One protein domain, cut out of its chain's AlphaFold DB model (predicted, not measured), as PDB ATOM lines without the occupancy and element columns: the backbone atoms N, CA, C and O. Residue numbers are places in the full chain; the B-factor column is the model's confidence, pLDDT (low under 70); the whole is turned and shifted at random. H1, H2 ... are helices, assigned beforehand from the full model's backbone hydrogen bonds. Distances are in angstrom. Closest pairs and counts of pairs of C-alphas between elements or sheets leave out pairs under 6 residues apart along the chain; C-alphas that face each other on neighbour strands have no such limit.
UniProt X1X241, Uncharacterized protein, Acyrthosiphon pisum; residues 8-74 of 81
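AT A GLANCE: This is residues 8 to 74 of the 81 residues of an uncharacterized protein of Acyrthosiphon pisum (UniProt X1X241). H2 and H3 follow each other end to end as a long, slightly angled rod, with H1 set at a steep slant beside H2 and a looping stretch, residues 8 to 27, folded over the H1 side of H2. It is a loose arrangement with few helix contacts, and residues 68 to 74 of H3 stick out at one end. The printed part has 67 residues with three named helices, in the order H1, H2, H3, and no named strand; the class is all helix. The whole is loose, with a radius of gyration of the C-alphas of 14.3 A, and elongated, spanning 44 by 26 by 16 A.

IN THESE COORDINATES: Begin at Lys 8, the first printed residue; residues 8 to 27 hold no named element. Find C-alpha 28 at (-52.446, -5.361, 40.747); from there H1, residues 28 to 40, runs 19.0 A. H2, residues 46 to 58, begins with C-alpha 46 at (-51.894, -19.527, 40.234) and is 18.0 A long. H3, residues 60 to 74, is the longest helix by residues, 21.3 A long, and ends with C-alpha 74 at (-14.546, -3.492, 45.874).

HOW THE PARTS SIT: In the first stretch, look for a short parallel pairing of residues 13 to 14 with residues 22 to 23. H1 and H2 are close but not clearly touching; their closest C-alphas, of Asn 34 and Phe 49, are 6.4 A apart. Their lines stand at a steep tilt of 58 degrees, opposite ways. H2 and H3 meet only through their link. H1 and H3 are apart. In H1, H2 and H3 every O i to N i+4 pair is within hydrogen-bond range.

THE WHOLE: The two C-alphas farthest apart, of Asn 42 and Val 73, are 44.6 A apart. The printed part has no cut, and the links H1 to H2 and H2 to H3 are tight. The mean pLDDT of the printed part is 93.2; look at residues 71 to 74 for values under 70.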
ATOM      1  N   LYS A   8     -32.961  -4.430  47.105       95.50
ATOM      2  CA  LYS A   8     -33.389  -3.440  48.110       95.50
ATOM      3  C   LYS A   8     -34.909  -3.400  48.276       95.50
ATOM      4  O   LYS A   8     -35.400  -3.294  49.396       95.50
ATOM      5  N   LEU A   9     -35.667  -3.497  47.184       95.81
ATOM      6  CA  LEU A   9     -37.121  -3.628  47.268       95.81
ATOM      7  C   LEU A   9     -37.495  -4.996  47.846       95.81
ATOM      8  O   LEU A   9     -38.264  -5.080  48.799       95.81
ATOM      9  N   ALA A  10     -36.904  -6.063  47.302       96.44
ATOM     10  CA  ALA A  10     -37.266  -7.433  47.641       96.44
ATOM     11  C   ALA A  10     -37.103  -7.760  49.133       96.44
ATOM     12  O   ALA A  10     -37.907  -8.509  49.676       96.44
ATOM     13  N   MET A  11     -36.104  -7.184  49.812       95.88
ATOM     14  CA  MET A  11     -35.893  -7.408  51.249       95.88
ATOM     15  C   MET A  11     -36.979  -6.811  52.159       95.88
ATOM     16  O   MET A  11     -37.010  -7.163  53.334       95.88
ATOM     17  N   ASN A  12     -37.829  -5.921  51.636       96.31
ATOM     18  CA  ASN A  12     -38.897  -5.236  52.372       96.31
ATOM     19  C   ASN A  12     -40.297  -5.712  51.943       96.31
ATOM     20  O   ASN A  12     -41.303  -5.056  52.228       96.31
ATOM     21  N   CYS A  13     -40.386  -6.815  51.198       96.31
ATOM     22  CA  CYS A  13     -41.643  -7.331  50.674       96.31
ATOM     23  C   CYS A  13     -41.789  -8.830  50.943       96.31
ATOM     24  O   CYS A  13     -40.824  -9.589  50.947       96.31
ATOM     25  N   SER A  14     -43.028  -9.272  51.125       95.38
ATOM     26  CA  SER A  14     -43.404 -10.687  51.147       95.38
ATOM     27  C   SER A  14     -44.798 -10.843  50.551       95.38
ATOM     28  O   SER A  14     -45.505  -9.856  50.378       95.38
ATOM     29  N   TRP A  15     -45.227 -12.064  50.232       95.12
ATOM     30  CA  TRP A  15     -46.527 -12.265  49.582       95.12
ATOM     31  C   TRP A  15     -47.695 -11.672  50.383       95.12
ATOM     32  O   TRP A  15     -48.384 -10.773  49.900       95.12
ATOM     33  N   CYS A  16     -47.833 -12.088  51.646       94.62
ATOM     34  CA  CYS A  16     -48.895 -11.617  52.540       94.62
ATOM     35  C   CYS A  16     -48.532 -10.340  53.320       94.62
ATOM     36  O   CYS A  16     -49.408  -9.744  53.940       94.62
ATOM     37  N   GLY A  17     -47.268  -9.903  53.308       93.31
ATOM     38  CA  GLY A  17     -46.818  -8.734  54.076       93.31
ATOM     39  C   GLY A  17     -46.607  -9.009  55.571       93.31
ATOM     40  O   GLY A  17     -46.899  -8.167  56.415       93.31
ATOM     41  N   LEU A  18     -46.132 -10.208  55.922       89.75
ATOM     42  CA  LEU A  18     -45.860 -10.574  57.317       89.75
ATOM     43  C   LEU A  18     -44.576  -9.908  57.834       89.75
ATOM     44  O   LEU A  18     -43.686  -9.566  57.052       89.75
ATOM     45  N   GLN A  19     -44.464  -9.772  59.161       88.00
ATOM     46  CA  GLN A  19     -43.281  -9.226  59.852       88.00
ATOM     47  C   GLN A  19     -42.912  -7.794  59.417       88.00
ATOM     48  O   GLN A  19     -41.739  -7.458  59.288       88.00
ATOM     49  N   GLY A  20     -43.917  -6.954  59.151       91.00
ATOM     50  CA  GLY A  20     -43.711  -5.559  58.740       91.00
ATOM     51  C   GLY A  20     -43.326  -5.373  57.268       91.00
ATOM     52  O   GLY A  20     -43.096  -4.245  56.843       91.00
ATOM     53  N   ASN A  21     -43.282  -6.447  56.473       94.88
ATOM     54  CA  ASN A  21     -43.043  -6.350  55.035       94.88
ATOM     55  C   ASN A  21     -44.275  -5.835  54.284       94.88
ATOM     56  O   ASN A  21     -45.418  -6.098  54.658       94.88
ATOM     57  N   PHE A  22     -44.052  -5.199  53.138       95.88
ATOM     58  CA  PHE A  22     -45.135  -4.873  52.222       95.88
ATOM     59  C   PHE A  22     -45.680  -6.142  51.536       95.88
ATOM     60  O   PHE A  22     -44.913  -6.999  51.093       95.88
ATOM     61  N   GLY A  23     -47.010  -6.261  51.456       96.69
ATOM     62  CA  GLY A  23     -47.708  -7.417  50.882       96.69
ATOM     63  C   GLY A  23     -47.832  -7.341  49.364       96.69
ATOM     64  O   GLY A  23     -48.605  -6.531  48.856       96.69
ATOM     65  N   LEU A  24     -47.124  -8.208  48.639       95.62
ATOM     66  CA  LEU A  24     -47.103  -8.229  47.170       95.62
ATOM     67  C   LEU A  24     -48.482  -8.487  46.556       95.62
ATOM     68  O   LEU A  24     -48.815  -7.874  45.545       95.62
ATOM     69  N   GLN A  25     -49.306  -9.319  47.201       93.50
ATOM     70  CA  GLN A  25     -50.665  -9.622  46.738       93.50
ATOM     71  C   GLN A  25     -51.575  -8.382  46.660       93.50
ATOM     72  O   GLN A  25     -52.599  -8.400  45.986       93.50
ATOM     73  N   LYS A  26     -51.204  -7.279  47.330       93.62
ATOM     74  CA  LYS A  26     -51.936  -6.004  47.277       93.62
ATOM     75  C   LYS A  26     -51.697  -5.239  45.970       93.62
ATOM     76  O   LYS A  26     -52.420  -4.291  45.676       93.62
ATOM     77  N   LEU A  27     -50.680  -5.610  45.190       95.31
ATOM     78  CA  LEU A  27     -50.350  -4.950  43.931       95.31
ATOM     79  C   LEU A  27     -51.040  -5.656  42.768       95.31
ATOM     80  O   LEU A  27     -50.745  -6.812  42.464       95.31
ATOM     81  N   LYS A  28     -51.851  -4.900  42.016       96.19
ATOM     82  CA  LYS A  28     -52.446  -5.361  40.747       96.19
ATOM     83  C   LYS A  28     -51.397  -5.884  39.756       96.19
ATOM     84  O   LYS A  28     -51.700  -6.750  38.944       96.19
ATOM     85  N   MET A  29     -50.156  -5.402  39.859       95.88
ATOM     86  CA  MET A  29     -49.028  -5.839  39.035       95.88
ATOM     87  C   MET A  29     -48.833  -7.362  39.042       95.88
ATOM     88  O   MET A  29     -48.627  -7.934  37.978       95.88
ATOM     89  N   PHE A  30     -48.943  -8.038  40.192       96.06
ATOM     90  CA  PHE A  30     -48.737  -9.493  40.245       96.06
ATOM     91  C   PHE A  30     -49.874 -10.273  39.584       96.06
ATOM     92  O   PHE A  30     -49.613 -11.287  38.946       96.06
ATOM     93  N   SER A  31     -51.109  -9.769  39.653       95.19
ATOM     94  CA  SER A  31     -52.236 -10.338  38.904       95.19
ATOM     95  C   SER A  31     -52.031 -10.207  37.391       95.19
ATOM     96  O   SER A  31     -52.229 -11.178  36.666       95.19
ATOM     97  N   LEU A  32     -51.552  -9.050  36.918       97.44
ATOM     98  CA  LEU A  32     -51.234  -8.841  35.501       97.44
ATOM     99  C   LEU A  32     -50.087  -9.744  35.028       97.44
ATOM    100  O   LEU A  32     -50.188 -10.364  33.974       97.44
ATOM    101  N   MET A  33     -49.016  -9.851  35.821       96.94
ATOM    102  CA  MET A  33     -47.889 -10.737  35.519       96.94
ATOM    103  C   MET A  33     -48.331 -12.197  35.416       96.94
ATOM    104  O   MET A  33     -47.947 -12.875  34.471       96.94
ATOM    105  N   ASN A  34     -49.164 -12.660  36.348       96.81
ATOM    106  CA  ASN A  34     -49.718 -14.010  36.321       96.81
ATOM    107  C   ASN A  34     -50.596 -14.241  35.079       96.81
ATOM    108  O   ASN A  34     -50.446 -15.250  34.396       96.81
ATOM    109  N   GLY A  35     -51.445 -13.269  34.723       97.12
ATOM    110  CA  GLY A  35     -52.225 -13.308  33.484       97.12
ATOM    111  C   GLY A  35     -51.341 -13.486  32.248       97.12
ATOM    112  O   GLY A  35     -51.586 -14.378  31.442       97.12
ATOM    113  N   VAL A  36     -50.259 -12.709  32.140       96.75
ATOM    114  CA  VAL A  36     -49.284 -12.843  31.045       96.75
ATOM    115  C   VAL A  36     -48.598 -14.213  31.073       96.75
ATOM    116  O   VAL A  36     -48.494 -14.857  30.032       96.75
ATOM    117  N   CYS A  37     -48.182 -14.706  32.242       96.88
ATOM    118  CA  CYS A  37     -47.591 -16.039  32.367       96.88
ATOM    119  C   CYS A  37     -48.538 -17.130  31.850       96.88
ATOM    120  O   CYS A  37     -48.109 -17.959  31.057       96.88
ATOM    121  N   LYS A  38     -49.825 -17.076  32.206       96.88
ATOM    122  CA  LYS A  38     -50.844 -18.023  31.730       96.88
ATOM    123  C   LYS A  38     -51.081 -17.973  30.219       96.88
ATOM    124  O   LYS A  38     -51.431 -18.989  29.635       96.88
ATOM    125  N   THR A  39     -50.877 -16.823  29.571       97.25
ATOM    126  CA  THR A  39     -50.963 -16.738  28.097       97.25
ATOM    127  C   THR A  39     -49.760 -17.333  27.368       97.25
ATOM    128  O   THR A  39     -49.867 -17.659  26.191       97.25
ATOM    129  N   ILE A  40     -48.614 -17.448  28.043       97.19
ATOM    130  CA  ILE A  40     -47.352 -17.913  27.447       97.19
ATOM    131  C   ILE A  40     -47.093 -19.385  27.798       97.19
ATOM    132  O   ILE A  40     -46.558 -20.131  26.983       97.19
ATOM    133  N   PHE A  41     -47.464 -19.800  29.010       95.69
ATOM    134  CA  PHE A  41     -47.172 -21.113  29.576       95.69
ATOM    135  C   PHE A  41     -48.479 -21.837  29.921       95.69
ATOM    136  O   PHE A  41     -49.178 -21.460  30.864       95.69
ATOM    137  N   ASN A  42     -48.798 -22.885  29.157       92.12
ATOM    138  CA  ASN A  42     -50.082 -23.597  29.234       92.12
ATOM    139  C   ASN A  42     -50.319 -24.333  30.567       92.12
ATOM    140  O   ASN A  42     -51.460 -24.607  30.923       92.12
ATOM    141  N   ASP A  43     -49.258 -24.664  31.297       94.56
ATOM    142  CA  ASP A  43     -49.265 -25.376  32.577       94.56
ATOM    143  C   ASP A  43     -49.102 -24.440  33.790       94.56
ATOM    144  O   ASP A  43     -49.009 -24.888  34.935       94.56
ATOM    145  N   CYS A  44     -49.092 -23.120  33.570       96.25
ATOM    146  CA  CYS A  44     -48.937 -22.153  34.647       96.25
ATOM    147  C   CYS A  44     -50.212 -22.032  35.489       96.25
ATOM    148  O   CYS A  44     -51.235 -21.492  35.064       96.25
ATOM    149  N   THR A  45     -50.135 -22.504  36.733       97.44
ATOM    150  CA  THR A  45     -51.201 -22.345  37.729       97.44
ATOM    151  C   THR A  45     -50.955 -21.129  38.620       97.44
ATOM    152  O   THR A  45     -49.818 -20.678  38.782       97.44
ATOM    153  N   ASP A  46     -52.014 -20.621  39.259       96.06
ATOM    154  CA  ASP A  46     -51.894 -19.527  40.234       96.06
ATOM    155  C   ASP A  46     -50.950 -19.893  41.385       96.06
ATOM    156  O   ASP A  46     -50.110 -19.087  41.777       96.06
ATOM    157  N   SER A  47     -51.045 -21.137  41.870       96.81
ATOM    158  CA  SER A  47     -50.183 -21.653  42.936       96.81
ATOM    159  C   SER A  47     -48.717 -21.670  42.512       96.81
ATOM    160  O   SER A  47     -47.865 -21.214  43.268       96.81
ATOM    161  N   MET A  48     -48.421 -22.144  41.298       97.31
ATOM    162  CA  MET A  48     -47.051 -22.192  40.785       97.31
ATOM    163  C   MET A  48     -46.467 -20.785  40.631       97.31
ATOM    164  O   MET A  48     -45.338 -20.527  41.047       97.31
ATOM    165  N   PHE A  49     -47.243 -19.848  40.076       97.00
ATOM    166  CA  PHE A  49     -46.821 -18.453  39.963       97.00
ATOM    167  C   PHE A  49     -46.535 -17.837  41.339       97.00
ATOM    168  O   PHE A  49     -45.481 -17.231  41.552       97.00
ATOM    169  N   GLU A  50     -47.461 -18.002  42.281       97.06
ATOM    170  CA  GLU A  50     -47.338 -17.488  43.642       97.06
ATOM    171  C   GLU A  50     -46.113 -18.065  44.363       97.06
ATOM    172  O   GLU A  50     -45.375 -17.319  45.011       97.06
ATOM    173  N   GLU A  51     -45.864 -19.367  44.235       97.56
ATOM    174  CA  GLU A  51     -44.720 -20.044  44.841       97.56
ATOM    175  C   GLU A  51     -43.390 -19.499  44.309       97.56
ATOM    176  O   GLU A  51     -42.531 -19.102  45.100       97.56
ATOM    177  N   LEU A  52     -43.260 -19.345  42.988       96.69
ATOM    178  CA  LEU A  52     -42.063 -18.779  42.355       96.69
ATOM    179  C   LEU A  52     -41.804 -17.330  42.794       96.69
ATOM    180  O   LEU A  52     -40.659 -16.927  43.038       96.69
ATOM    181  N   VAL A  53     -42.862 -16.523  42.923       97.12
ATOM    182  CA  VAL A  53     -42.745 -15.156  43.443       97.12
ATOM    183  C   VAL A  53     -42.312 -15.180  44.909       97.12
ATOM    184  O   VAL A  53     -41.354 -14.490  45.274       97.12
ATOM    185  N   LYS A  54     -42.980 -15.975  45.752       96.62
ATOM    186  CA  LYS A  54     -42.649 -16.129  47.176       96.62
ATOM    187  C   LYS A  54     -41.193 -16.529  47.366       96.62
ATOM    188  O   LYS A  54     -40.490 -15.888  48.149       96.62
ATOM    189  N   GLU A  55     -40.738 -17.542  46.642       97.25
ATOM    190  CA  GLU A  55     -39.371 -18.045  46.717       97.25
ATOM    191  C   GLU A  55     -38.363 -16.953  46.354       97.25
ATOM    192  O   GLU A  55     -37.422 -16.675  47.107       97.25
ATOM    193  N   TRP A  56     -38.592 -16.233  45.255       97.31
ATOM    194  CA  TRP A  56     -37.669 -15.184  44.850       97.31
ATOM    195  C   TRP A  56     -37.592 -14.044  45.874       97.31
ATOM    196  O   TRP A  56     -36.487 -13.581  46.180       97.31
ATOM    197  N   PHE A  57     -38.718 -13.594  46.433       96.50
ATOM    198  CA  PHE A  57     -38.738 -12.521  47.436       96.50
ATOM    199  C   PHE A  57     -38.200 -12.965  48.802       96.50
ATOM    200  O   PHE A  57     -37.484 -12.193  49.441       96.50
ATOM    201  N   LYS A  58     -38.408 -14.226  49.205       94.88
ATOM    202  CA  LYS A  58     -37.799 -14.826  50.410       94.88
ATOM    203  C   LYS A  58     -36.277 -14.663  50.416       94.88
ATOM    204  O   LYS A  58     -35.678 -14.359  51.446       94.88
ATOM    205  N   HIS A  59     -35.646 -14.804  49.251       95.69
ATOM    206  CA  HIS A  59     -34.202 -14.638  49.089       95.69
ATOM    207  C   HIS A  59     -33.749 -13.181  48.857       95.69
ATOM    208  O   HIS A  59     -32.550 -12.939  48.711       95.69
ATOM    209  N   GLY A  60     -34.653 -12.194  48.874       95.56
ATOM    210  CA  GLY A  60     -34.337 -10.776  48.652       95.56
ATOM    211  C   GLY A  60     -33.336 -10.201  49.655       95.56
ATOM    212  O   GLY A  60     -32.327  -9.619  49.257       95.56
ATOM    213  N   LYS A  61     -33.558 -10.437  50.954       94.44
ATOM    214  CA  LYS A  61     -32.666  -9.982  52.034       94.44
ATOM    215  C   LYS A  61     -31.260 -10.609  51.947       94.44
ATOM    216  O   LYS A  61     -30.289  -9.852  51.935       94.44
ATOM    217  N   PRO A  62     -31.107 -11.943  51.791       95.38
ATOM    218  CA  PRO A  62     -29.804 -12.552  51.515       95.38
ATOM    219  C   PRO A  62     -29.091 -11.983  50.280       95.38
ATOM    220  O   PRO A  62     -27.895 -11.705  50.353       95.38
ATOM    221  N   ARG A  63     -29.800 -11.789  49.155       96.31
ATOM    222  CA  ARG A  63     -29.201 -11.218  47.936       96.31
ATOM    223  C   ARG A  63     -28.713  -9.787  48.159       96.31
ATOM    224  O   ARG A  63     -27.585  -9.486  47.786       96.31
ATOM    225  N   TYR A  64     -29.510  -8.950  48.826       96.12
ATOM    226  CA  TYR A  64     -29.137  -7.569  49.142       96.12
ATOM    227  C   TYR A  64     -27.865  -7.493  49.993       96.12
ATOM    228  O   TYR A  64     -26.959  -6.719  49.691       96.12
ATOM    229  N   PHE A  65     -27.751  -8.310  51.043       94.75
ATOM    230  CA  PHE A  65     -26.547  -8.297  51.876       94.75
ATOM    231  C   PHE A  65     -25.305  -8.802  51.139       94.75
ATOM    232  O   PHE A  65     -24.228  -8.245  51.332       94.75
ATOM    233  N   ARG A  66     -25.442  -9.817  50.277       94.75
ATOM    234  CA  ARG A  66     -24.331 -10.304  49.440       94.75
ATOM    235  C   ARG A  66     -23.841  -9.226  48.472       94.75
ATOM    236  O   ARG A  66     -22.642  -8.998  48.384       94.75
ATOM    237  N   GLU A  67     -24.764  -8.542  47.805       93.56
ATOM    238  CA  GLU A  67     -24.463  -7.446  46.879       93.56
ATOM    239  C   GLU A  67     -23.718  -6.298  47.579       93.56
ATOM    240  O   GLU A  67     -22.662  -5.873  47.120       93.56
ATOM    241  N   ASN A  68     -24.192  -5.859  48.748       91.00
ATOM    242  CA  ASN A  68     -23.553  -4.758  49.473       91.00
ATOM    243  C   ASN A  68     -22.234  -5.145  50.148       91.00
ATOM    244  O   ASN A  68     -21.333  -4.314  50.225       91.00
ATOM    245  N   LYS A  69     -22.086  -6.397  50.600       84.50
ATOM    246  CA  LYS A  69     -20.803  -6.905  51.103       84.50
ATOM    247  C   LYS A  69     -19.747  -6.933  49.996       84.50
ATOM    248  O   LYS A  69     -18.591  -6.609  50.246       84.50
ATOM    249  N   ASN A  70     -20.141  -7.274  48.772       72.12
ATOM    250  CA  ASN A  70     -19.235  -7.215  47.630       72.12
ATOM    251  C   ASN A  70     -18.874  -5.760  47.298       72.12
ATOM    252  O   ASN A  70     -17.695  -5.457  47.153       72.12
ATOM    253  N   ASN A  71     -19.848  -4.845  47.304       67.00
ATOM    254  CA  ASN A  71     -19.598  -3.422  47.051       67.00
ATOM    255  C   ASN A  71     -18.648  -2.792  48.082       67.00
ATOM    256  O   ASN A  71     -17.787  -2.001  47.702       67.00
ATOM    257  N   SER A  72     -18.748  -3.154  49.368       64.62
ATOM    258  CA  SER A  72     -17.811  -2.657  50.386       64.62
ATOM    259  C   SER A  72     -16.382  -3.150  50.151       64.62
ATOM    260  O   SER A  72     -15.446  -2.374  50.311       64.62
ATOM    261  N   VAL A  73     -16.212  -4.404  49.714       66.88
ATOM    262  CA  VAL A  73     -14.893  -4.989  49.415       66.88
ATOM    263  C   VAL A  73     -14.268  -4.341  48.173       66.88
ATOM    264  O   VAL A  73     -13.097  -3.962  48.196       66.88
ATOM    265  N   THR A  74     -15.038  -4.145  47.100       62.81
ATOM    266  CA  THR A  74     -14.546  -3.492  45.874       62.81
ATOM    267  C   THR A  74     -14.192  -2.021  46.112       62.81
ATOM    268  O   THR A  74     -13.183  -1.543  45.604       62.81
TER     269      THR A  74